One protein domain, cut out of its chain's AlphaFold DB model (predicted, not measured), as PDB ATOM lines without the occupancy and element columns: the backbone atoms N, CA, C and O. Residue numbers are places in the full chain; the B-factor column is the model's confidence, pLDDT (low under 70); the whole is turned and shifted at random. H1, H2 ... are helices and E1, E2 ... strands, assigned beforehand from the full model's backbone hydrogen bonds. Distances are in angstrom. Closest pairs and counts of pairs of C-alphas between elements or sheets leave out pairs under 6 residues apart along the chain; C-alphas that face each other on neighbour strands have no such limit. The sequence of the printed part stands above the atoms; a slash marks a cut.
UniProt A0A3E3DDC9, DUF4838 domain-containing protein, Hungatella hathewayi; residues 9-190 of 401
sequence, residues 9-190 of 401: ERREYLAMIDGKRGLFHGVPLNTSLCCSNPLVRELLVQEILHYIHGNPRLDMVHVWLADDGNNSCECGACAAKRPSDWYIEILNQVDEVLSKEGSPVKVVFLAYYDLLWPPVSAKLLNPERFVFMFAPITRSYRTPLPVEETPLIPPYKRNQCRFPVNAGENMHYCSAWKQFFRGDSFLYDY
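AT A GLANCE: This is residues 9 to 190 of the 401 residues of the protein "DUF4838 domain-containing protein" of Hungatella hathewayi (UniProt A0A3E3DDC9). A strongly twisted sheet of four parallel strands, order E1 E2 E3 E4, has H3 and H5 over one face, and H1 packs beside H3 at the E1 edge. Residues 9 to 37 and H2 lie beyond the end toward which the strands run. The 182 printed residues, under half of them in named elements, hold H1 E1 H2 H3 E2 H4 E3 H5 E4, a mixed class. The whole is compact, radius of gyration of the C-alphas 16.4 A, spanning 44 by 41 by 29 A.

IN THESE COORDINATES: Find E1 at residues 60 to 63, E2 at 106 to 111 (16.6 A long), E3 at 130 to 134 and E4 at 185 to 189, which ends at C-alpha 189 (24.943, 17.234, -3.549). H1, residues 38 to 54, runs 24.1 A from C-alpha 38 (32.232, 49.604, -1.439). H3, 83 to 100, is 26.3 A long and H5, 167 to 180, 20.7 A; H2 is 76 to 79 and H4 113 to 116.

HOW THE PARTS SIT: Look for N 108 and O 61 at 2.8 A between E1 and E2, N 133 and O 109 at 2.8 A between E2 and E3, and N 186 and O 132 at 2.9 A between E3 and E4. Three strand-helix-strand units, parallel neighbour strands with helices between, have right-handed crossovers: E1, H2 H3, E2; E2, H4, E3; E3, H5, E4. H3 runs along E2 at a height of 9.7 A over the sheet; H5, on the same face, is only just over E3, with 4 C-alphas falling on E3 and 2 on E2. H1 only grazes the sheet with residues 44 to 52; it touches residues 90 to 94 of H3, closest C-alphas Val 45 and Val 94 at 5.7 A, a steep tilt of 49 degrees. H4 touches H3 (Ser 84 and Leu 115, closest C-alphas, 5.4 A) and only just H5, with 3 pairs within 8 A. H2 meets H3 only through their link. Every O i to N i+4 pair is within hydrogen-bond range in H1, 13 of 14 in H3 and 8 of 10 in H5; H2 and H4 are too short for one.

THE WHOLE: The farthest C-alphas, Glu 9 and Thr 143, are 48.0 A apart. The printed part has no cut; the links E1 to H2, H4 to E3 and E3 to H5 are long, and no printed residue is under 70 in pLDDT.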
ATOM      1  N   GLU A   9      41.380  49.470 -15.233       88.12
ATOM      2  CA  GLU A   9      40.400  50.144 -14.385       88.12
ATOM      3  C   GLU A   9      39.534  49.185 -13.550       88.12
ATOM      4  O   GLU A   9      38.934  49.596 -12.562       88.12
ATOM      5  N   ARG A  10      39.473  47.897 -13.915       90.06
ATOM      6  CA  ARG A  10      38.738  46.861 -13.167       90.06
ATOM      7  C   ARG A  10      39.648  45.984 -12.322       90.06
ATOM      8  O   ARG A  10      39.158  45.150 -11.562       90.06
ATOM      9  N   ARG A  11      40.970  46.146 -12.423       92.38
ATOM     10  CA  ARG A  11      41.922  45.309 -11.688       92.38
ATOM     11  C   ARG A  11      41.755  45.459 -10.177       92.38
ATOM     12  O   ARG A  11      41.866  44.473  -9.457       92.38
ATOM     13  N   GLU A  12      41.420  46.653  -9.694       94.12
ATOM     14  CA  GLU A  12      41.167  46.906  -8.268       94.12
ATOM     15  C   GLU A  12      39.929  46.181  -7.718       94.12
ATOM     16  O   GLU A  12      39.803  46.016  -6.501       94.12
ATOM     17  N   TYR A  13      39.031  45.720  -8.595       96.25
ATOM     18  CA  TYR A  13      37.831  44.987  -8.193       96.25
ATOM     19  C   TYR A  13      38.139  43.540  -7.825       96.25
ATOM     20  O   TYR A  13      37.431  42.949  -7.012       96.25
ATOM     21  N   LEU A  14      39.202  42.975  -8.395       97.38
ATOM     22  CA  LEU A  14      39.594  41.589  -8.173       97.38
ATOM     23  C   LEU A  14      40.311  41.430  -6.837       97.38
ATOM     24  O   LEU A  14      40.979  42.353  -6.365       97.38
ATOM     25  N   ALA A  15      40.194  40.250  -6.235       97.62
ATOM     26  CA  ALA A  15      40.938  39.888  -5.040       97.62
ATOM     27  C   ALA A  15      42.450  40.082  -5.243       97.62
ATOM     28  O   ALA A  15      42.996  39.842  -6.321       97.62
ATOM     29  N   MET A  16      43.122  40.552  -4.192       97.81
ATOM     30  CA  MET A  16      44.579  40.564  -4.134       97.81
ATOM     31  C   MET A  16      45.050  39.240  -3.540       97.81
ATOM     32  O   MET A  16      44.633  38.933  -2.429       97.81
ATOM     33  N   ILE A  17      45.895  38.509  -4.263       96.81
ATOM     34  CA  ILE A  17      46.491  37.231  -3.859       96.81
ATOM     35  C   ILE A  17      47.991  37.311  -4.119       96.81
ATOM     36  O   ILE A  17      48.404  37.698  -5.217       96.81
ATOM     37  N   ASP A  18      48.800  37.040  -3.099       95.25
ATOM     38  CA  ASP A  18      50.259  37.184  -3.125       95.25
ATOM     39  C   ASP A  18      50.698  38.567  -3.645       95.25
ATOM     40  O   ASP A  18      51.616  38.721  -4.457       95.25
ATOM     41  N   GLY A  19      49.973  39.606  -3.219       95.38
ATOM     42  CA  GLY A  19      50.211  40.997  -3.618       95.38
ATOM     43  C   GLY A  19      49.807  41.350  -5.056       95.38
ATOM     44  O   GLY A  19      50.064  42.470  -5.495       95.38
ATOM     45  N   LYS A  20      49.166  40.441  -5.802       94.44
ATOM     46  CA  LYS A  20      48.751  40.655  -7.200       94.44
ATOM     47  C   LYS A  20      47.237  40.612  -7.347       94.44
ATOM     48  O   LYS A  20      46.562  39.839  -6.683       94.44
ATOM     49  N   ARG A  21      46.701  41.427  -8.258       96.06
ATOM     50  CA  ARG A  21      45.284  41.405  -8.645       96.06
ATOM     51  C   ARG A  21      45.149  40.932 -10.085       96.06
ATOM     52  O   ARG A  21      45.722  41.535 -10.996       96.06
ATOM     53  N   GLY A  22      44.398  39.860 -10.287       93.88
ATOM     54  CA  GLY A  22      44.234  39.216 -11.584       93.88
ATOM     55  C   GLY A  22      43.229  38.075 -11.517       93.88
ATOM     56  O   GLY A  22      42.651  37.816 -10.464       93.88
ATOM     57  N   LEU A  23      43.014  37.417 -12.654       94.50
ATOM     58  CA  LEU A  23      42.155  36.240 -12.709       94.50
ATOM     59  C   LEU A  23      42.837  35.068 -12.004       94.50
ATOM     60  O   LEU A  23      43.984  34.739 -12.315       94.50
ATOM     61  N   PHE A  24      42.121  34.416 -11.095       94.12
ATOM     62  CA  PHE A  24      42.592  33.211 -10.429       94.12
ATOM     63  C   PHE A  24      42.650  32.067 -11.447       94.12
ATOM     64  O   PHE A  24      41.660  31.775 -12.116       94.12
ATOM     65  N   HIS A  25      43.843  31.502 -11.654       91.94
ATOM     66  CA  HIS A  25      44.130  30.518 -12.711       91.94
ATOM     67  C   HIS A  25      43.648  30.916 -14.123       91.94
ATOM     68  O   HIS A  25      43.400  30.058 -14.968       91.94
ATOM     69  N   GLY A  26      43.505  32.218 -14.402       91.31
ATOM     70  CA  GLY A  26      42.981  32.704 -15.683       91.31
ATOM     71  C   GLY A  26      41.468  32.515 -15.877       91.31
ATOM     72  O   GLY A  26      40.971  32.763 -16.976       91.31
ATOM     73  N   VAL A  27      40.721  32.106 -14.842       92.69
ATOM     74  CA  VAL A  27      39.289  31.772 -14.920       92.69
ATOM     75  C   VAL A  27      38.447  32.808 -14.161       92.69
ATOM     76  O   VAL A  27      38.515  32.875 -12.934       92.69
ATOM     77  N   PRO A  28      37.602  33.608 -14.849       92.56
ATOM     78  CA  PRO A  28      36.741  34.594 -14.192       92.56
ATOM     79  C   PRO A  28      35.799  34.009 -13.136       92.56
ATOM     80  O   PRO A  28      35.665  34.598 -12.071       92.56
ATOM     81  N   LEU A  29      35.200  32.843 -13.404       94.06
ATOM     82  CA  LEU A  29      34.285  32.162 -12.478       94.06
ATOM     83  C   LEU A  29      34.959  31.807 -11.139       94.06
ATOM     84  O   LEU A  29      34.343  31.907 -10.083       94.06
ATOM     85  N   ASN A  30      36.247  31.472 -11.182       94.94
ATOM     86  CA  ASN A  30      37.044  31.106 -10.016       94.94
ATOM     87  C   ASN A  30      37.694  32.335  -9.365       94.94
ATOM     88  O   ASN A  30      38.506  32.188  -8.462       94.94
ATOM     89  N   THR A  31      37.422  33.559  -9.831       95.56
ATOM     90  CA  THR A  31      38.115  34.760  -9.349       95.56
ATOM     91  C   THR A  31      37.295  35.484  -8.288       95.56
ATOM     92  O   THR A  31      36.288  36.124  -8.586       95.56
ATOM     93  N   SER A  32      37.776  35.452  -7.048       96.88
ATOM     94  CA  SER A  32      37.216  36.242  -5.949       96.88
ATOM     95  C   SER A  32      37.379  37.750  -6.159       96.88
ATOM     96  O   SER A  32      38.293  38.231  -6.836       96.88
ATOM     97  N   LEU A  33      36.501  38.521  -5.518       97.25
ATOM     98  CA  LEU A  33      36.475  39.981  -5.582       97.25
ATOM     99  C   LEU A  33      37.049  40.625  -4.310       97.25
ATOM    100  O   LEU A  33      37.132  40.024  -3.237       97.25
ATOM    101  N   CYS A  34      37.436  41.892  -4.415       98.00
ATOM    102  CA  CYS A  34      37.836  42.730  -3.290       98.00
ATOM    103  C   CYS A  34      36.592  43.253  -2.554       98.00
ATOM    104  O   CYS A  34      36.239  44.427  -2.666       98.00
ATOM    105  N   CYS A  35      35.914  42.391  -1.791       97.56
ATOM    106  CA  CYS A  35      34.631  42.721  -1.161       97.56
ATOM    107  C   CYS A  35      34.700  43.833  -0.105       97.56
ATOM    108  O   CYS A  35      33.658  44.334   0.299       97.56
ATOM    109  N   SER A  36      35.884  44.272   0.336       97.38
ATOM    110  CA  SER A  36      36.015  45.465   1.182       97.38
ATOM    111  C   SER A  36      35.797  46.772   0.416       97.38
ATOM    112  O   SER A  36      35.459  47.775   1.042       97.38
ATOM    113  N   ASN A  37      35.974  46.778  -0.911       97.44
ATOM    114  CA  ASN A  37      35.725  47.943  -1.756       97.44
ATOM    115  C   ASN A  37      34.202  48.185  -1.874       97.44
ATOM    116  O   ASN A  37      33.503  47.326  -2.414       97.44
ATOM    117  N   PRO A  38      33.667  49.324  -1.387       97.06
ATOM    118  CA  PRO A  38      32.232  49.604  -1.439       97.06
ATOM    119  C   PRO A  38      31.653  49.587  -2.853       97.06
ATOM    120  O   PRO A  38      30.569  49.046  -3.038       97.06
ATOM    121  N   LEU A  39      32.398  50.086  -3.847       97.12
ATOM    122  CA  LEU A  39      31.956  50.095  -5.242       97.12
ATOM    123  C   LEU A  39      31.796  48.672  -5.791       97.12
ATOM    124  O   LEU A  39      30.860  48.389  -6.525       97.12
ATOM    125  N   VAL A  40      32.682  47.747  -5.406       97.56
ATOM    126  CA  VAL A  40      32.580  46.337  -5.818       97.56
ATOM    127  C   VAL A  40      31.315  45.697  -5.253       97.56
ATOM    128  O   VAL A  40      30.625  44.984  -5.975       97.56
ATOM    129  N   ARG A  41      30.994  45.966  -3.979       97.62
ATOM    130  CA  ARG A  41      29.751  45.471  -3.370       97.62
ATOM    131  C   ARG A  41      28.525  46.078  -4.043       97.62
ATOM    132  O   ARG A  41      27.615  45.339  -4.384       97.62
ATOM    133  N   GLU A  42      28.534  47.385  -4.294       98.19
ATOM    134  CA  GLU A  42      27.451  48.078  -4.994       98.19
ATOM    135  C   GLU A  42      27.192  47.478  -6.383       98.19
ATOM    136  O   GLU A  42      26.057  47.128  -6.690       98.19
ATOM    137  N   LEU A  43      28.240  47.287  -7.192       97.44
ATOM    138  CA  LEU A  43      28.119  46.693  -8.526       97.44
ATOM    139  C   LEU A  43      27.598  45.253  -8.473       97.44
ATOM    140  O   LEU A  43      26.771  44.869  -9.296       97.44
ATOM    141  N   LEU A  44      28.049  44.461  -7.497       97.25
ATOM    142  CA  LEU A  44      27.561  43.095  -7.313       97.25
ATOM    143  C   LEU A  44      26.077  43.073  -6.919       97.25
ATOM    144  O   LEU A  44      25.306  42.305  -7.484       97.25
ATOM    145  N   VAL A  45      25.664  43.937  -5.986       98.62
ATOM    146  CA  VAL A  45      24.259  44.083  -5.576       98.62
ATOM    147  C   VAL A  45      23.395  44.527  -6.757       98.62
ATOM    148  O   VAL A  45      22.331  43.953  -6.974       98.62
ATOM    149  N   GLN A  46      23.862  45.494  -7.552       98.56
ATOM    150  CA  GLN A  46      23.164  45.951  -8.755       98.56
ATOM    151  C   GLN A  46      22.979  44.826  -9.777       98.56
ATOM    152  O   GLN A  46      21.884  44.689 -10.312       98.56
ATOM    153  N   GLU A  47      23.998  43.999 -10.017       97.94
ATOM    154  CA  GLU A  47      23.896  42.864 -10.943       97.94
ATOM    155  C   GLU A  47      22.894  41.810 -10.447       97.94
ATOM    156  O   GLU A  47      22.059  41.329 -11.213       97.94
ATOM    157  N   ILE A  48      22.917  41.493  -9.146       98.38
ATOM    158  CA  ILE A  48      21.956  40.565  -8.532       98.38
ATOM    159  C   ILE A  48      20.525  41.096  -8.688       98.38
ATOM    160  O   ILE A  48      19.639  40.365  -9.128       98.38
ATOM    161  N   LEU A  49      20.292  42.369  -8.362       98.44
ATOM    162  CA  LEU A  49      18.974  42.996  -8.489       98.44
ATOM    163  C   LEU A  49      18.526  43.078  -9.948       98.44
ATOM    164  O   LEU A  49      17.374  42.769 -10.239       98.44
ATOM    165  N   HIS A  50      19.434  43.402 -10.872       98.44
ATOM    166  CA  HIS A  50      19.152  43.400 -12.304       98.44
ATOM    167  C   HIS A  50      18.658  42.027 -12.773       98.44
ATOM    168  O   HIS A  50      17.642  41.943 -13.469       98.44
ATOM    169  N   TYR A  51      19.320  40.948 -12.341       98.25
ATOM    170  CA  TYR A  51      18.874  39.589 -12.630       98.25
ATOM    171  C   TYR A  51      17.488  39.302 -12.036       98.25
ATOM    172  O   TYR A  51      16.623  38.784 -12.741       98.25
ATOM    173  N   ILE A  52      17.238  39.662 -10.772       98.12
ATOM    174  CA  ILE A  52      15.929  39.459 -10.127       98.12
ATOM    175  C   ILE A  52      14.826  40.215 -10.883       98.12
ATOM    176  O   ILE A  52      13.805  39.628 -11.240       98.12
ATOM    177  N   HIS A  53      15.034  41.497 -11.184       97.25
ATOM    178  CA  HIS A  53      14.056  42.343 -11.878       97.25
ATOM    179  C   HIS A  53      13.802  41.890 -13.320       97.25
ATOM    180  O   HIS A  53      12.676  41.989 -13.808       97.25
ATOM    181  N   GLY A  54      14.819  41.346 -13.992       97.81
ATOM    182  CA  GLY A  54      14.686  40.737 -15.316       97.81
ATOM    183  C   GLY A  54      13.918  39.408 -15.325       97.81
ATOM    184  O   GLY A  54      13.502  38.954 -16.392       97.81
ATOM    185  N   ASN A  55      13.696  38.791 -14.159       97.31
ATOM    186  CA  ASN A  55      13.072  37.476 -14.009       97.31
ATOM    187  C   ASN A  55      11.864  37.532 -13.047       97.31
ATOM    188  O   ASN A  55      11.925  37.005 -11.939       97.31
ATOM    189  N   PRO A  56      10.708  38.088 -13.460       90.81
ATOM    190  CA  PRO A  56       9.579  38.370 -12.561       90.81
ATOM    191  C   PRO A  56       8.858  37.132 -11.998       90.81
ATOM    192  O   PRO A  56       7.994  37.266 -11.140       90.81
ATOM    193  N   ARG A  57       9.170  35.928 -12.496       94.44
ATOM    194  CA  ARG A  57       8.633  34.649 -11.990       94.44
ATOM    195  C   ARG A  57       9.614  33.921 -11.065       94.44
ATOM    196  O   ARG A  57       9.432  32.740 -10.805       94.44
ATOM    197  N   LEU A  58      10.697  34.583 -10.669       96.12
ATOM    198  CA  LEU A  58      11.713  34.000  -9.811       96.12
ATOM    199  C   LEU A  58      11.203  33.956  -8.370       96.12
ATOM    200  O   LEU A  58      10.958  35.003  -7.785       96.12
ATOM    201  N   ASP A  59      11.083  32.767  -7.788       97.25
ATOM    202  CA  ASP A  59      10.761  32.628  -6.361       97.25
ATOM    203  C   ASP A  59      12.010  32.778  -5.483       97.25
ATOM    204  O   ASP A  59      11.957  33.324  -4.378       97.25
ATOM    205  N   MET A  60      13.156  32.305  -5.983       97.81
ATOM    206  CA  MET A  60      14.427  32.291  -5.261       97.81
ATOM    207  C   MET A  60      15.599  32.628  -6.183       97.81
ATOM    208  O   MET A  60      15.691  32.101  -7.290       97.81
ATOM    209  N   VAL A  61      16.535  33.451  -5.712       98.12
ATOM    210  CA  VAL A  61      17.809  33.725  -6.391       98.12
ATOM    211  C   VAL A  61      18.960  33.058  -5.645       98.12
ATOM    212  O   VAL A  61      19.048  33.148  -4.425       98.12
ATOM    213  N   HIS A  62      19.862  32.402  -6.371       97.69
ATOM    214  CA  HIS A  62      21.076  31.812  -5.812       97.69
ATOM    215  C   HIS A  62      22.240  32.784  -5.993       97.69
ATOM    216  O   HIS A  62      22.593  33.120  -7.121       97.69
ATOM    217  N   VAL A  63      22.836  33.244  -4.891       97.75
ATOM    218  CA  VAL A  63      23.951  34.199  -4.932       97.75
ATOM    219  C   VAL A  63      25.217  33.485  -4.503       97.75
ATOM    220  O   VAL A  63      25.418  33.284  -3.314       97.75
ATOM    221  N   TRP A  64      26.072  33.079  -5.436       95.31
ATOM    222  CA  TRP A  64      27.324  32.373  -5.130       95.31
ATOM    223  C   TRP A  64      28.527  33.283  -5.369       95.31
ATOM    224  O   TRP A  64      28.498  34.146  -6.246       95.31
ATOM    225  N   LEU A  65      29.575  33.112  -4.560       94.38
ATOM    226  CA  LEU A  65      30.871  33.745  -4.811       94.38
ATOM    227  C   LEU A  65      31.728  32.842  -5.716       94.38
ATOM    228  O   LEU A  65      31.199  31.940  -6.359       94.38
ATOM    229  N   ALA A  66      33.031  33.117  -5.802       94.56
ATOM    230  CA  ALA A  66      33.947  32.406  -6.688       94.56
ATOM    231  C   ALA A  66      33.883  30.877  -6.519       94.56
ATOM    232  O   ALA A  66      33.866  30.369  -5.399       94.56
ATOM    233  N   ASP A  67      33.903  30.165  -7.647       94.19
ATOM    234  CA  ASP A  67      33.809  28.699  -7.724       94.19
ATOM    235  C   ASP A  67      35.180  28.022  -7.527       94.19
ATOM    236  O   ASP A  67      35.628  27.208  -8.334       94.19
ATOM    237  N   ASP A  68      35.918  28.460  -6.502       93.69
ATOM    238  CA  ASP A  68      37.209  27.890  -6.106       93.69
ATOM    239  C   ASP A  68      37.586  28.319  -4.679       93.69
ATOM    240  O   ASP A  68      37.020  29.265  -4.125       93.69
ATOM    241  N   GLY A  69      38.552  27.624  -4.085       94.00
ATOM    242  CA  GLY A  69      39.003  27.853  -2.718       94.00
ATOM    243  C   GLY A  69      40.364  28.531  -2.615       94.00
ATOM    244  O   GLY A  69      41.166  28.534  -3.544       94.00
ATOM    245  N   ASN A  70      40.656  29.066  -1.429       96.50
ATOM    246  CA  ASN A  70      41.929  29.693  -1.082       96.50
ATOM    247  C   ASN A  70      42.344  30.855  -1.999       96.50
ATOM    248  O   ASN A  70      43.528  31.062  -2.268       96.50
ATOM    249  N   ASN A  71      41.369  31.639  -2.451       96.44
ATOM    250  CA  ASN A  71      41.581  32.773  -3.350       96.44
ATOM    251  C   ASN A  71      40.933  34.072  -2.838       96.44
ATOM    252  O   ASN A  71      40.732  35.024  -3.592       96.44
ATOM    253  N   SER A  72      40.582  34.127  -1.555       97.25
ATOM    254  CA  SER A  72      39.975  35.289  -0.917       97.25
ATOM    255  C   SER A  72      40.943  36.475  -0.831       97.25
ATOM    256  O   SER A  72      42.099  36.325  -0.442       97.25
ATOM    257  N   CYS A  73      40.457  37.694  -1.088       98.31
ATOM    258  CA  CYS A  73      41.284  38.909  -1.100       98.31
ATOM    259  C   CYS A  73      42.090  39.131   0.199       98.31
ATOM    260  O   CYS A  73      41.537  39.150   1.302       98.31
ATOM    261  N   GLU A  74      43.391  39.382   0.049       98.25
ATOM    262  CA  GLU A  74      44.376  39.566   1.125       98.25
ATOM    263  C   GLU A  74      44.642  41.031   1.474       98.25
ATOM    264  O   GLU A  74      45.467  41.323   2.341       98.25
ATOM    265  N   CYS A  75      43.978  41.986   0.812       98.19
ATOM    266  CA  CYS A  75      44.182  43.395   1.144       98.19
ATOM    267  C   CYS A  75      43.810  43.650   2.612       98.19
ATOM    268  O   CYS A  75      42.894  43.018   3.139       98.19
ATOM    269  N   GLY A  76      44.494  44.591   3.272       97.44
ATOM    270  CA  GLY A  76      44.335  44.805   4.716       97.44
ATOM    271  C   GLY A  76      42.882  45.022   5.155       97.44
ATOM    272  O   GLY A  76      42.469  44.522   6.197       97.44
ATOM    273  N   ALA A  77      42.076  45.687   4.320       97.44
ATOM    274  CA  ALA A  77      40.656  45.889   4.584       97.44
ATOM    275  C   ALA A  77      39.835  44.590   4.470       97.44
ATOM    276  O   ALA A  77      39.042  44.302   5.361       97.44
ATOM    277  N   CYS A  78      40.038  43.774   3.426       98.00
ATOM    278  CA  CYS A  78      39.378  42.466   3.316       98.00
ATOM    279  C   CYS A  78      39.813  41.523   4.442       98.00
ATOM    280  O   CYS A  78      38.981  40.805   4.992       98.00
ATOM    281  N   ALA A  79      41.096  41.557   4.812       97.00
ATOM    282  CA  ALA A  79      41.679  40.698   5.833       97.00
ATOM    283  C   ALA A  79      41.086  40.917   7.236       97.00
ATOM    284  O   ALA A  79      41.113  39.985   8.037       97.00
ATOM    285  N   ALA A  80      40.503  42.091   7.507       96.44
ATOM    286  CA  ALA A  80      39.890  42.432   8.791       96.44
ATOM    287  C   ALA A  80      38.623  41.621   9.135       96.44
ATOM    288  O   ALA A  80      38.223  41.601  10.296       96.44
ATOM    289  N   LYS A  81      37.987  40.957   8.157       97.06
ATOM    290  CA  LYS A  81      36.796  40.110   8.362       97.06
ATOM    291  C   LYS A  81      36.916  38.791   7.602       97.06
ATOM    292  O   LYS A  81      37.712  38.687   6.667       97.06
ATOM    293  N   ARG A  82      36.132  37.763   7.947       97.44
ATOM    294  CA  ARG A  82      36.086  36.539   7.127       97.44
ATOM    295  C   ARG A  82      35.435  36.829   5.768       97.44
ATOM    296  O   ARG A  82      34.661  37.778   5.653       97.44
ATOM    297  N   PRO A  83      35.708  36.020   4.730       97.62
ATOM    298  CA  PRO A  83      34.960  36.083   3.473       97.62
ATOM    299  C   PRO A  83      33.447  35.998   3.698       97.62
ATOM    300  O   PRO A  83      32.696  36.776   3.118       97.62
ATOM    301  N   SER A  84      33.017  35.130   4.617       98.25
ATOM    302  CA  SER A  84      31.616  34.984   5.007       98.25
ATOM    303  C   SER A  84      31.026  36.238   5.656       98.25
ATOM    304  O   SER A  84      29.869  36.540   5.399       98.25
ATOM    305  N   ASP A  85      31.791  37.031   6.415       98.62
ATOM    306  CA  ASP A  85      31.293  38.312   6.940       98.62
ATOM    307  C   ASP A  85      30.956  39.291   5.805       98.62
ATOM    308  O   ASP A  85      29.877  39.882   5.786       98.62
ATOM    309  N   TRP A  86      31.860  39.435   4.829       98.19
ATOM    310  CA  TRP A  86      31.619  40.282   3.658       98.19
ATOM    311  C   TRP A  86      30.449  39.781   2.820       98.19
ATOM    312  O   TRP A  86      29.666  40.581   2.313       98.19
ATOM    313  N   TYR A  87      30.332  38.463   2.688       98.44
ATOM    314  CA  TYR A  87      29.238  37.828   1.973       98.44
ATOM    315  C   TYR A  87      27.886  38.151   2.618       98.44
ATOM    316  O   TYR A  87      27.004  38.655   1.932       98.44
ATOM    317  N   ILE A  88      27.748  37.988   3.940       98.56
ATOM    318  CA  ILE A  88      26.525  38.360   4.668       98.56
ATOM    319  C   ILE A  88      26.204  39.857   4.524       98.56
ATOM    320  O   ILE A  88      25.041  40.223   4.374       98.56
ATOM    321  N   GLU A  89      27.206  40.739   4.521       98.31
ATOM    322  CA  GLU A  89      26.979  42.173   4.292       98.31
ATOM    323  C   GLU A  89      26.417  42.472   2.900       98.31
ATOM    324  O   GLU A  89      25.483  43.261   2.786       98.31
ATOM    325  N   ILE A  90      26.939  41.825   1.857       98.56
ATOM    326  CA  ILE A  90      26.411  41.944   0.488       98.56
ATOM    327  C   ILE A  90      24.964  41.437   0.432       98.56
ATOM    328  O   ILE A  90      24.100  42.097  -0.137       98.56
ATOM    329  N   LEU A  91      24.678  40.294   1.061       98.75
ATOM    330  CA  LEU A  91      23.331  39.720   1.104       98.75
ATOM    331  C   LEU A  91      22.324  40.641   1.810       98.75
ATOM    332  O   LEU A  91      21.213  40.818   1.315       98.75
ATOM    333  N   ASN A  92      22.719  41.288   2.909       98.81
ATOM    334  CA  ASN A  92      21.886  42.292   3.576       98.81
ATOM    335  C   ASN A  92      21.630  43.526   2.692       98.81
ATOM    336  O   ASN A  92      20.552  44.104   2.769       98.81
ATOM    337  N   GLN A  93      22.586  43.933   1.846       98.69
ATOM    338  CA  GLN A  93      22.381  45.039   0.899       98.69
ATOM    339  C   GLN A  93      21.372  44.678  -0.200       98.69
ATOM    340  O   GLN A  93      20.558  45.519  -0.578       98.69
ATOM    341  N   VAL A  94      21.390  43.431  -0.686       98.69
ATOM    342  CA  VAL A  94      20.358  42.925  -1.610       98.69
ATOM    343  C   VAL A  94      18.992  42.942  -0.925       98.69
ATOM    344  O   VAL A  94      18.031  43.487  -1.467       98.69
ATOM    345  N   ASP A  95      18.908  42.387   0.284       98.75
ATOM    346  CA  ASP A  95      17.663  42.335   1.047       98.75
ATOM    347  C   ASP A  95      17.101  43.723   1.386       98.75
ATOM    348  O   ASP A  95      15.891  43.918   1.305       98.75
ATOM    349  N   GLU A  96      17.946  44.710   1.697       98.50
ATOM    350  CA  GLU A  96      17.499  46.081   1.953       98.50
ATOM    351  C   GLU A  96      16.699  46.647   0.768       98.50
ATOM    352  O   GLU A  96      15.659  47.282   0.967       98.50
ATOM    353  N   VAL A  97      17.156  46.408  -0.465       98.38
ATOM    354  CA  VAL A  97      16.454  46.868  -1.671       98.38
ATOM    355  C   VAL A  97      15.175  46.067  -1.893       98.38
ATOM    356  O   VAL A  97      14.107  46.662  -2.025       98.38
ATOM    357  N   LEU A  98      15.250  44.732  -1.843       98.19
ATOM    358  CA  LEU A  98      14.076  43.868  -2.022       98.19
ATOM    359  C   LEU A  98      12.976  44.168  -0.998       98.19
ATOM    360  O   LEU A  98      11.792  44.165  -1.331       98.19
ATOM    361  N   SER A  99      13.358  44.463   0.242       98.25
ATOM    362  CA  SER A  99      12.428  44.787   1.320       98.25
ATOM    363  C   SER A  99      11.778  46.158   1.129       98.25
ATOM    364  O   SER A  99      10.574  46.290   1.347       98.25
ATOM    365  N   LYS A 100      12.515  47.164   0.635       98.19
ATOM    366  CA  LYS A 100      11.934  48.465   0.244       98.19
ATOM    367  C   LYS A 100      10.937  48.336  -0.909       98.19
ATOM    368  O   LYS A 100       9.959  49.076  -0.951       98.19
ATOM    369  N   GLU A 101      11.178  47.404  -1.823       97.06
ATOM    370  CA  GLU A 101      10.305  47.122  -2.967       97.06
ATOM    371  C   GLU A 101       9.108  46.225  -2.611       97.06
ATOM    372  O   GLU A 101       8.212  46.042  -3.434       97.06
ATOM    373  N   GLY A 102       9.072  45.647  -1.405       96.81
ATOM    374  CA  GLY A 102       8.068  44.648  -1.029       96.81
ATOM    375  C   GLY A 102       8.182  43.344  -1.829       96.81
ATOM    376  O   GLY A 102       7.203  42.611  -1.957       96.81
ATOM    377  N   SER A 103       9.361  43.054  -2.388       96.94
ATOM    378  CA  SER A 103       9.601  41.861  -3.196       96.94
ATOM    379  C   SER A 103       9.546  40.593  -2.331       96.94
ATOM    380  O   SER A 103      10.170  40.556  -1.262       96.94
ATOM    381  N   PRO A 104       8.849  39.524  -2.763       96.50
ATOM    382  CA  PRO A 104       8.770  38.265  -2.021       96.50
ATOM    383  C   PRO A 104       9.959  37.323  -2.278       96.50
ATOM    384  O   PRO A 104      10.074  36.307  -1.596       96.50
ATOM    385  N   VAL A 105      10.840  37.646  -3.235       98.25
ATOM    386  CA  VAL A 105      11.928  36.762  -3.692       98.25
ATOM    387  C   VAL A 105      12.856  36.377  -2.540       98.25
ATOM    388  O   VAL A 105      13.360  37.248  -1.827       98.25
ATOM    389  N   LYS A 106      13.109  35.079  -2.356       98.44
ATOM    390  CA  LYS A 106      14.077  34.584  -1.366       98.44
ATOM    391  C   LYS A 106      15.496  34.605  -1.923       98.44
ATOM    392  O   LYS A 106      15.707  34.471  -3.128       98.44
ATOM    393  N   VAL A 107      16.479  34.724  -1.039       98.62
ATOM    394  CA  VAL A 107      17.899  34.719  -1.404       98.62
ATOM    395  C   VAL A 107      18.570  33.476  -0.830       98.62
ATOM    396  O   VAL A 107      18.710  33.331   0.383       98.62
ATOM    397  N   VAL A 108      19.002  32.576  -1.707       98.69
ATOM    398  CA  VAL A 108      19.766  31.387  -1.334       98.69
ATOM    399  C   VAL A 108      21.239  31.756  -1.202       98.69
ATOM    400  O   VAL A 108      21.840  32.278  -2.150       98.69
ATOM    401  N   PHE A 109      21.829  31.441  -0.051       98.38
ATOM    402  CA  PHE A 109      23.257  31.622   0.204       98.38
ATOM    403  C   PHE A 109      23.955  30.291   0.481       98.38
ATOM    404  O   PHE A 109      23.345  29.353   0.990       98.38
ATOM    405  N   LEU A 110      25.234  30.208   0.119       97.06
ATOM    406  CA  LEU A 110      25.970  28.948   0.033       97.06
ATOM    407  C   LEU A 110      27.130  28.875   1.034       97.06
ATOM    408  O   LEU A 110      27.952  29.789   1.110       97.06
ATOM    409  N   ALA A 111      27.252  27.742   1.726       97.06
ATOM    410  CA  ALA A 111      28.488  27.333   2.392       97.06
ATOM    411  C   ALA A 111      29.302  26.402   1.480       97.06
ATOM    412  O   ALA A 111      28.940  25.242   1.276       97.06
ATOM    413  N   TYR A 112      30.398  26.933   0.934       93.94
ATOM    414  CA  TYR A 112      31.266  26.277  -0.047       93.94
ATOM    415  C   TYR A 112      32.677  26.883  -0.022       93.94
ATOM    416  O   TYR A 112      32.819  28.092   0.158       93.94
ATOM    417  N   TYR A 113      33.716  26.052  -0.158       94.81
ATOM    418  CA  TYR A 113      35.131  26.436  -0.009       94.81
ATOM    419  C   TYR A 113      35.396  27.396   1.167       94.81
ATOM    420  O   TYR A 113      35.166  27.040   2.321       94.81
ATOM    421  N   ASP A 114      35.882  28.612   0.907       95.12
ATOM    422  CA  ASP A 114      36.238  29.605   1.926       95.12
ATOM    423  C   ASP A 114      35.015  30.063   2.746       95.12
ATOM    424  O   ASP A 114      35.161  30.549   3.871       95.12
ATOM    425  N   LEU A 115      33.801  29.865   2.216       97.12
ATOM    426  CA  LEU A 115      32.534  30.094   2.910       97.12
ATOM    427  C   LEU A 115      32.109  28.916   3.793       97.12
ATOM    428  O   LEU A 115      31.082  29.006   4.451       97.12
ATOM    429  N   LEU A 116      32.873  27.824   3.889       97.44
ATOM    430  CA  LEU A 116      32.601  26.779   4.886       97.44
ATOM    431  C   LEU A 116      32.743  27.300   6.324       97.44
ATOM    432  O   LEU A 116      32.121  26.756   7.231       97.44
ATOM    433  N   TRP A 117      33.497  28.382   6.543       98.00
ATOM    434  CA  TRP A 117      33.604  29.045   7.840       98.00
ATOM    435  C   TRP A 117      32.511  30.112   7.999       98.00
ATOM    436  O   TRP A 117      32.558  31.121   7.286       98.00
ATOM    437  N   PRO A 118      31.586  29.971   8.970       97.75
ATOM    438  CA  PRO A 118      30.549  30.970   9.229       97.75
ATOM    439  C   PRO A 118      31.132  32.354   9.565       97.75
ATOM    440  O   PRO A 118      32.296  32.448   9.990       97.75
ATOM    441  N   PRO A 119      30.354  33.438   9.397       97.94
ATOM    442  CA  PRO A 119      30.781  34.786   9.774       97.94
ATOM    443  C   PRO A 119      31.039  34.884  11.285       97.94
ATOM    444  O   PRO A 119      30.514  34.104  12.079       97.94
ATOM    445  N   VAL A 120      31.864  35.852  11.690       97.12
ATOM    446  CA  VAL A 120      32.158  36.117  13.116       97.12
ATOM    447  C   VAL A 120      31.386  37.325  13.629       97.12
ATOM    448  O   VAL A 120      30.957  37.353  14.779       97.12
ATOM    449  N   SER A 121      31.252  38.342  12.786       96.62
ATOM    450  CA  SER A 121      30.778  39.676  13.147       96.62
ATOM    451  C   SER A 121      29.493  40.063  12.423       96.62
ATOM    452  O   SER A 121      28.624  40.695  13.028       96.62
ATOM    453  N   ALA A 122      29.349  39.673  11.155       97.50
ATOM    454  CA  ALA A 122      28.160  39.961  10.369       97.50
ATOM    455  C   ALA A 122      26.977  39.092  10.818       97.50
ATOM    456  O   ALA A 122      27.145  37.950  11.247       97.50
ATOM    457  N   LYS A 123      25.766  39.639  10.699       97.56
ATOM    458  CA  LYS A 123      24.498  38.962  10.994       97.56
ATOM    459  C   LYS A 123      23.512  39.245   9.871       97.56
ATOM    460  O   LYS A 123      23.541  40.339   9.311       97.56
ATOM    461  N   LEU A 124      22.644  38.288   9.570       98.06
ATOM    462  CA  LEU A 124      21.513  38.518   8.673       98.06
ATOM    463  C   LEU A 124      20.475  39.386   9.393       98.06
ATOM    464  O   LEU A 124      20.137  39.102  10.542       98.06
ATOM    465  N   LEU A 125      20.021  40.460   8.742       97.94
ATOM    466  CA  LEU A 125      19.104  41.432   9.353       97.94
ATOM    467  C   LEU A 125      17.645  40.968   9.311       97.94
ATOM    468  O   LEU A 125      16.940  41.138  10.300       97.94
ATOM    469  N   ASN A 126      17.246  40.320   8.214       97.69
ATOM    470  CA  ASN A 126      15.926  39.720   8.011       97.69
ATOM    471  C   ASN A 126      16.099  38.230   7.658       97.69
ATOM    472  O   ASN A 126      16.107  37.872   6.479       97.69
ATOM    473  N   PRO A 127      16.355  37.344   8.643       97.00
ATOM    474  CA  PRO A 127      16.695  35.941   8.391       97.00
ATOM    475  C   PRO A 127      15.683  35.193   7.516       97.00
ATOM    476  O   PRO A 127      16.070  34.325   6.744       97.00
ATOM    477  N   GLU A 128      14.404  35.557   7.583       97.25
ATOM    478  CA  GLU A 128      13.333  34.981   6.777       97.25
ATOM    479  C   GLU A 128      13.483  35.247   5.275       97.25
ATOM    480  O   GLU A 128      12.879  34.531   4.481       97.25
ATOM    481  N   ARG A 129      14.275  36.240   4.847       98.19
ATOM    482  CA  ARG A 129      14.602  36.460   3.427       98.19
ATOM    483  C   ARG A 129      15.437  35.319   2.848       98.19
ATOM    484  O   ARG A 129      15.416  35.101   1.634       98.19
ATOM    485  N   PHE A 130      16.189  34.627   3.696       98.62
ATOM    486  CA  PHE A 130      17.292  33.785   3.273       98.62
ATOM    487  C   PHE A 130      16.961  32.301   3.375       98.62
ATOM    488  O   PHE A 130      16.188  31.880   4.229       98.62
ATOM    489  N   VAL A 131      17.584  31.516   2.501       98.62
ATOM    490  CA  VAL A 131      17.555  30.050   2.536       98.62
ATOM    491  C   VAL A 131      18.999  29.560   2.493       98.62
ATOM    492  O   VAL A 131      19.787  30.000   1.652       98.62
ATOM    493  N   PHE A 132      19.370  28.680   3.415       98.56
ATOM    494  CA  PHE A 132      20.735  28.178   3.518       98.56
ATOM    495  C   PHE A 132      20.953  26.955   2.628       98.56
ATOM    496  O   PHE A 132      20.271  25.945   2.754       98.56
ATOM    497  N   MET A 133      21.960  27.011   1.765       98.38
ATOM    498  CA  MET A 133      22.400  25.874   0.971       98.38
ATOM    499  C   MET A 133      23.765  25.387   1.459       98.38
ATOM    500  O   MET A 133      24.723  26.159   1.548       98.38
ATOM    501  N   PHE A 134      23.872  24.089   1.728       97.88
ATOM    502  CA  PHE A 134      25.134  23.439   2.075       97.88
ATOM    503  C   PHE A 134      25.577  22.505   0.946       97.88
ATOM    504  O   PHE A 134      24.795  21.651   0.528       97.88
ATOM    505  N   ALA A 135      26.816  22.652   0.463       96.38
ATOM    506  CA  ALA A 135      27.343  21.855  -0.646       96.38
ATOM    507  C   ALA A 135      28.631  21.101  -0.257       96.38
ATOM    508  O   ALA A 135      29.727  21.664  -0.363       96.38
ATOM    509  N   PRO A 136      28.543  19.824   0.162       94.69
ATOM    510  CA  PRO A 136      29.694  19.052   0.627       94.69
ATOM    511  C   PRO A 136      30.513  18.453  -0.528       94.69
ATOM    512  O   PRO A 136      30.696  17.243  -0.601       94.69
ATOM    513  N   ILE A 137      31.023  19.277  -1.449       90.81
ATOM    514  CA  ILE A 137      31.649  18.808  -2.708       90.81
ATOM    515  C   ILE A 137      32.825  17.835  -2.522       90.81
ATOM    516  O   ILE A 137      33.135  17.050  -3.413       90.81
ATOM    517  N   THR A 138      33.501  17.885  -1.375       90.44
ATOM    518  CA  THR A 138      34.682  17.063  -1.080       90.44
ATOM    519  C   THR A 138      34.359  15.769  -0.332       90.44
ATOM    520  O   THR A 138      35.277  15.061   0.087       90.44
ATOM    521  N   ARG A 139      33.076  15.464  -0.095       92.44
ATOM    522  CA  ARG A 139      32.677  14.240   0.610       92.44
ATOM    523  C   ARG A 139      33.047  12.983  -0.180       92.44
ATOM    524  O   ARG A 139      33.182  12.997  -1.401       92.44
ATOM    525  N   SER A 140      33.096  11.859   0.530       90.44
ATOM    526  CA  SER A 140      33.010  10.540  -0.100       90.44
ATOM    527  C   SER A 140      31.549  10.210  -0.426       90.44
ATOM    528  O   SER A 140      30.648  10.511   0.361       90.44
ATOM    529  N   TYR A 141      31.340   9.541  -1.560       92.06
ATOM    530  CA  TYR A 141      30.060   8.957  -1.983       92.06
ATOM    531  C   TYR A 141      29.973   7.448  -1.698       92.06
ATOM    532  O   TYR A 141      29.121   6.746  -2.241       92.06
ATOM    533  N   ARG A 142      30.862   6.932  -0.842       91.19
ATOM    534  CA  ARG A 142      30.786   5.567  -0.289       91.19
ATOM    535  C   ARG A 142      30.285   5.512   1.134       91.19
ATOM    536  O   ARG A 142      29.917   4.450   1.623       91.19
ATOM    537  N   THR A 143      30.338   6.645   1.817       92.88
ATOM    538  CA  THR A 143      29.878   6.788   3.191       92.88
ATOM    539  C   THR A 143      28.719   7.772   3.201       92.88
ATOM    540  O   THR A 143      28.826   8.829   2.568       92.88
ATOM    541  N   PRO A 144      27.614   7.446   3.889       94.81
ATOM    542  CA  PRO A 144      26.524   8.393   4.043       94.81
ATOM    543  C   PRO A 144      26.968   9.595   4.882       94.81
ATOM    544  O   PRO A 144      27.905   9.497   5.679       94.81
ATOM    545  N   LEU A 145      26.286  10.723   4.710       95.25
ATOM    546  CA  LEU A 145      26.418  11.886   5.573       95.25
ATOM    547  C   LEU A 145      25.900  11.517   6.965       95.25
ATOM    548  O   LEU A 145      24.732  11.129   7.106       95.25
ATOM    549  N   PRO A 146      26.755  11.603   7.995       94.38
ATOM    550  CA  PRO A 146      26.302  11.424   9.359       94.38
ATOM    551  C   PRO A 146      25.479  12.634   9.804       94.38
ATOM    552  O   PRO A 146      25.626  13.746   9.290       94.38
ATOM    553  N   VAL A 147      24.642  12.420  10.812       91.50
ATOM    554  CA  VAL A 147      24.034  13.515  11.565       91.50
ATOM    555  C   VAL A 147      25.074  14.003  12.570       91.50
ATOM    556  O   VAL A 147      25.427  13.283  13.500       91.50
ATOM    557  N   GLU A 148      25.590  15.212  12.360       88.50
ATOM    558  CA  GLU A 148      26.554  15.851  13.259       88.50
ATOM    559  C   GLU A 148      25.935  17.094  13.891       88.50
ATOM    560  O   GLU A 148      25.499  18.020  13.203       88.50
ATOM    561  N   GLU A 149      25.953  17.156  15.217       82.81
ATOM    562  CA  GLU A 149      25.480  18.326  15.966       82.81
ATOM    563  C   GLU A 149      26.636  19.218  16.434       82.81
ATOM    564  O   GLU A 149      26.464  20.414  16.679       82.81
ATOM    565  N   THR A 150      27.837  18.644  16.555       87.06
ATOM    566  CA  THR A 150      28.993  19.337  17.128       87.06
ATOM    567  C   THR A 150      29.878  19.917  16.024       87.06
ATOM    568  O   THR A 150      30.388  19.163  15.195       87.06
ATOM    569  N   PRO A 151      30.139  21.239  16.011       88.50
ATOM    570  CA  PRO A 151      31.042  21.843  15.040       88.50
ATOM    571  C   PRO A 151      32.504  21.617  15.436       88.50
ATOM    572  O   PRO A 151      33.075  22.352  16.243       88.50
ATOM    573  N   LEU A 152      33.136  20.618  14.834       93.06
ATOM    574  CA  LEU A 152      34.570  20.363  14.972       93.06
ATOM    575  C   LEU A 152      35.321  20.860  13.731       93.06
ATOM    576  O   LEU A 152      35.867  20.074  12.961       93.06
ATOM    577  N   ILE A 153      35.334  22.184  13.529       95.19
ATOM    578  CA  ILE A 153      36.009  22.809  12.381       95.19
ATOM    579  C   ILE A 153      37.352  23.444  12.776       95.19
ATOM    580  O   ILE A 153      37.451  24.079  13.831       95.19
ATOM    581  N   PRO A 154      38.406  23.317  11.946       95.25
ATOM    582  CA  PRO A 154      39.669  24.006  12.175       95.25
ATOM    583  C   PRO A 154      39.487  25.532  12.098       95.25
ATOM    584  O   PRO A 154      38.560  26.022  11.446       95.25
ATOM    585  N   PRO A 155      40.380  26.323  12.719       95.50
ATOM    586  CA  PRO A 155      40.318  27.774  12.613       95.50
ATOM    587  C   PRO A 155      40.513  28.223  11.160       95.50
ATOM    588  O   PRO A 155      41.387  27.717  10.455       95.50
ATOM    589  N   TYR A 156      39.733  29.220  10.738       97.12
ATOM    590  CA  TYR A 156      39.890  29.841   9.425       97.12
ATOM    591  C   TYR A 156      41.281  30.472   9.290       97.12
ATOM    592  O   TYR A 156      41.673  31.308  10.110       97.12
ATOM    593  N   LYS A 157      41.996  30.115   8.221       96.88
ATOM    594  CA  LYS A 157      43.237  30.767   7.795       96.88
ATOM    595  C   LYS A 157      43.091  31.168   6.337       96.88
ATOM    596  O   LYS A 157      42.941  30.310   5.471       96.88
ATOM    597  N   ARG A 158      43.122  32.475   6.078       97.06
ATOM    598  CA  ARG A 158      42.938  33.028   4.733       97.06
ATOM    599  C   ARG A 158      43.913  32.388   3.751       97.06
ATOM    600  O   ARG A 158      45.109  32.372   4.022       97.06
ATOM    601  N   ASN A 159      43.368  31.859   2.659       97.12
ATOM    602  CA  ASN A 159      44.097  31.211   1.566       97.12
ATOM    603  C   ASN A 159      44.993  30.032   1.984       97.12
ATOM    604  O   ASN A 159      45.878  29.613   1.248       97.12
ATOM    605  N   GLN A 160      44.756  29.483   3.177       96.62
ATOM    606  CA  GLN A 160      45.439  28.313   3.731       96.62
ATOM    607  C   GLN A 160      44.429  27.373   4.406       96.62
ATOM    608  O   GLN A 160      44.738  26.678   5.378       96.62
ATOM    609  N   CYS A 161      43.188  27.393   3.925       95.31
ATOM    610  CA  CYS A 161      42.116  26.534   4.385       95.31
ATOM    611  C   CYS A 161      42.395  25.090   3.968       95.31
ATOM    612  O   CYS A 161      42.682  24.801   2.805       95.31
ATOM    613  N   ARG A 162      42.275  24.174   4.934       94.06
ATOM    614  CA  ARG A 162      42.189  22.739   4.675       94.06
ATOM    615  C   ARG A 162      40.712  22.376   4.581       94.06
ATOM    616  O   ARG A 162      40.007  22.415   5.589       94.06
ATOM    617  N   PHE A 163      40.268  22.031   3.381       94.94
ATOM    618  CA  PHE A 163      38.893  21.607   3.141       94.94
ATOM    619  C   PHE A 163      38.630  20.212   3.734       94.94
ATOM    620  O   PHE A 163      39.576  19.424   3.859       94.94
ATOM    621  N   PRO A 164      37.377  19.914   4.131       94.62
ATOM    622  CA  PRO A 164      37.009  18.588   4.618       94.62
ATOM    623  C   PRO A 164      37.292  17.534   3.545       94.62
ATOM    624  O   PRO A 164      37.187  17.836   2.361       94.62
ATOM    625  N   VAL A 165      37.642  16.307   3.930       91.25
ATOM    626  CA  VAL A 165      37.967  15.229   2.960       91.25
ATOM    627  C   VAL A 165      37.040  14.016   3.042       91.25
ATOM    628  O   VAL A 165      37.212  13.046   2.311       91.25
ATOM    629  N   ASN A 166      36.076  14.034   3.961       92.00
ATOM    630  CA  ASN A 166      35.121  12.949   4.153       92.00
ATOM    631  C   ASN A 166      33.743  13.489   4.566       92.00
ATOM    632  O   ASN A 166      33.566  14.691   4.776       92.00
ATOM    633  N   ALA A 167      32.758  12.592   4.637       92.81
ATOM    634  CA  ALA A 167      31.372  12.928   4.948       92.81
ATOM    635  C   ALA A 167      31.211  13.572   6.342       92.81
ATOM    636  O   ALA A 167      30.561  14.606   6.457       92.81
ATOM    637  N   GLY A 168      31.856  13.021   7.376       94.12
ATOM    638  CA  GLY A 168      31.771  13.549   8.746       94.12
ATOM    639  C   GLY A 168      32.415  14.924   8.903       94.12
ATOM    640  O   GLY A 168      31.790  15.846   9.422       94.12
ATOM    641  N   GLU A 169      33.623  15.111   8.360       95.06
ATOM    642  CA  GLU A 169      34.287  16.418   8.367       95.06
ATOM    643  C   GLU A 169      33.428  17.487   7.684       95.06
ATOM    644  O   GLU A 169      33.325  18.592   8.205       95.06
ATOM    645  N   ASN A 170      32.780  17.166   6.555       96.00
ATOM    646  CA  ASN A 170      31.839  18.082   5.905       96.00
ATOM    647  C   ASN A 170      30.684  18.450   6.846       96.00
ATOM    648  O   ASN A 170      30.368  19.630   7.007       96.00
ATOM    649  N   MET A 171      30.088  17.465   7.516       96.38
ATOM    650  CA  MET A 171      28.937  17.707   8.382       96.38
ATOM    651  C   MET A 171      29.266  18.549   9.620       96.38
ATOM    652  O   MET A 171      28.423  19.344  10.019       96.38
ATOM    653  N   HIS A 172      30.504  18.546  10.128       96.88
ATOM    654  CA  HIS A 172      30.928  19.511  11.156       96.88
ATOM    655  C   HIS A 172      30.862  20.979  10.690       96.88
ATOM    656  O   HIS A 172      30.512  21.862  11.480       96.88
ATOM    657  N   TYR A 173      31.174  21.265   9.419       97.19
ATOM    658  CA  TYR A 173      31.002  22.612   8.851       97.19
ATOM    659  C   TYR A 173      29.526  22.977   8.697       97.19
ATOM    660  O   TYR A 173      29.147  24.117   8.972       97.19
ATOM    661  N   CYS A 174      28.685  22.008   8.330       96.75
ATOM    662  CA  CYS A 174      27.236  22.187   8.336       96.75
ATOM    663  C   CYS A 174      26.729  22.550   9.742       96.75
ATOM    664  O   CYS A 174      26.049  23.567   9.892       96.75
ATOM    665  N   SER A 175      27.114  21.802  10.785       96.12
ATOM    666  CA  SER A 175      26.724  22.105  12.171       96.12
ATOM    667  C   SER A 175      27.160  23.514  12.585       96.12
ATOM    668  O   SER A 175      26.401  24.228  13.237       96.12
ATOM    669  N   ALA A 176      28.353  23.955  12.167       96.81
ATOM    670  CA  ALA A 176      28.843  25.304  12.448       96.81
ATOM    671  C   ALA A 176      27.954  26.387  11.812       96.81
ATOM    672  O   ALA A 176      27.621  27.378  12.463       96.81
ATOM    673  N   TRP A 177      27.522  26.193  10.564       97.62
ATOM    674  CA  TRP A 177      26.583  27.104   9.906       97.62
ATOM    675  C   TRP A 177      25.189  27.077  10.528       97.62
ATOM    676  O   TRP A 177      24.580  28.135  10.671       97.62
ATOM    677  N   LYS A 178      24.711  25.919  10.995       94.88
ATOM    678  CA  LYS A 178      23.410  25.811  11.681       94.88
ATOM    679  C   LYS A 178      23.375  26.488  13.049       94.88
ATOM    680  O   LYS A 178      22.312  26.876  13.532       94.88
ATOM    681  N   GLN A 179      24.534  26.711  13.671       94.69
ATOM    682  CA  GLN A 179      24.619  27.585  14.844       94.69
ATOM    683  C   GLN A 179      24.418  29.063  14.489       94.69
ATOM    684  O   GLN A 179      23.899  29.814  15.314       94.69
ATOM    685  N   PHE A 180      24.802  29.475  13.278       96.56
ATOM    686  CA  PHE A 180      24.631  30.840  12.781       96.56
ATOM    687  C   PHE A 180      23.225  31.089  12.211       96.56
ATOM    688  O   PHE A 180      22.625  32.124  12.499       96.56
ATOM    689  N   PHE A 181      22.690  30.152  11.427       97.31
ATOM    690  CA  PHE A 181      21.414  30.288  10.729       97.31
ATOM    691  C   PHE A 181      20.520  29.067  10.962       97.31
ATOM    692  O   PHE A 181      20.946  27.935  10.761       97.31
ATOM    693  N   ARG A 182      19.271  29.310  11.380       94.50
ATOM    694  CA  ARG A 182      18.282  28.272  11.732       94.50
ATOM    695  C   ARG A 182      16.998  28.330  10.893       94.50
ATOM    696  O   ARG A 182      15.988  27.784  11.317       94.50
ATOM    697  N   GLY A 183      17.009  29.076   9.790       96.25
ATOM    698  CA  GLY A 183      15.884  29.112   8.853       96.25
ATOM    699  C   GLY A 183      15.949  27.970   7.840       96.25
ATOM    700  O   GLY A 183      16.795  27.083   7.963       96.25
ATOM    701  N   ASP A 184      15.092  28.057   6.823       97.31
ATOM    702  CA  ASP A 184      14.966  27.058   5.759       97.31
ATOM    703  C   ASP A 184      16.317  26.742   5.114       97.31
ATOM    704  O   ASP A 184      17.109  27.636   4.790       97.31
ATOM    705  N   SER A 185      16.584  25.460   4.893       97.44
ATOM    706  CA  SER A 185      17.843  25.002   4.331       97.44
ATOM    707  C   SER A 185      17.710  23.767   3.454       97.44
ATOM    708  O   SER A 185      16.783  22.974   3.588       97.44
ATOM    709  N   PHE A 186      18.666  23.562   2.554       98.00
ATOM    710  CA  PHE A 186      18.722  22.347   1.752       98.00
ATOM    711  C   PHE A 186      20.153  21.896   1.467       98.00
ATOM    712  O   PHE A 186      21.104  22.684   1.446       98.00
ATOM    713  N   LEU A 187      20.284  20.593   1.237       97.50
ATOM    714  CA  LEU A 187      21.528  19.959   0.826       97.50
ATOM    715  C   LEU A 187      21.667  20.030  -0.702       97.50
ATOM    716  O   LEU A 187      20.746  19.645  -1.419       97.50
ATOM    717  N   TYR A 188      22.811  20.493  -1.204       97.12
ATOM    718  CA  TYR A 188      23.151  20.497  -2.630       97.12
ATOM    719  C   TYR A 188      24.294  19.510  -2.881       97.12
ATOM    720  O   TYR A 188      25.426  19.763  -2.470       97.12
ATOM    721  N   ASP A 189      24.011  18.372  -3.515       95.25
ATOM    722  CA  ASP A 189      24.943  17.234  -3.549       95.25
ATOM    723  C   ASP A 189      25.137  16.632  -4.950       95.25
ATOM    724  O   ASP A 189      24.364  16.910  -5.858       95.25
ATOM    725  N   TYR A 190      26.175  15.810  -5.136       94.81
ATOM    726  CA  TYR A 190      26.769  15.506  -6.447       94.81
ATOM    727  C   TYR A 190      26.855  14.006  -6.793       94.81
ATOM    728  O   TYR A 190      27.673  13.613  -7.635       94.81
TER     729      TYR A 190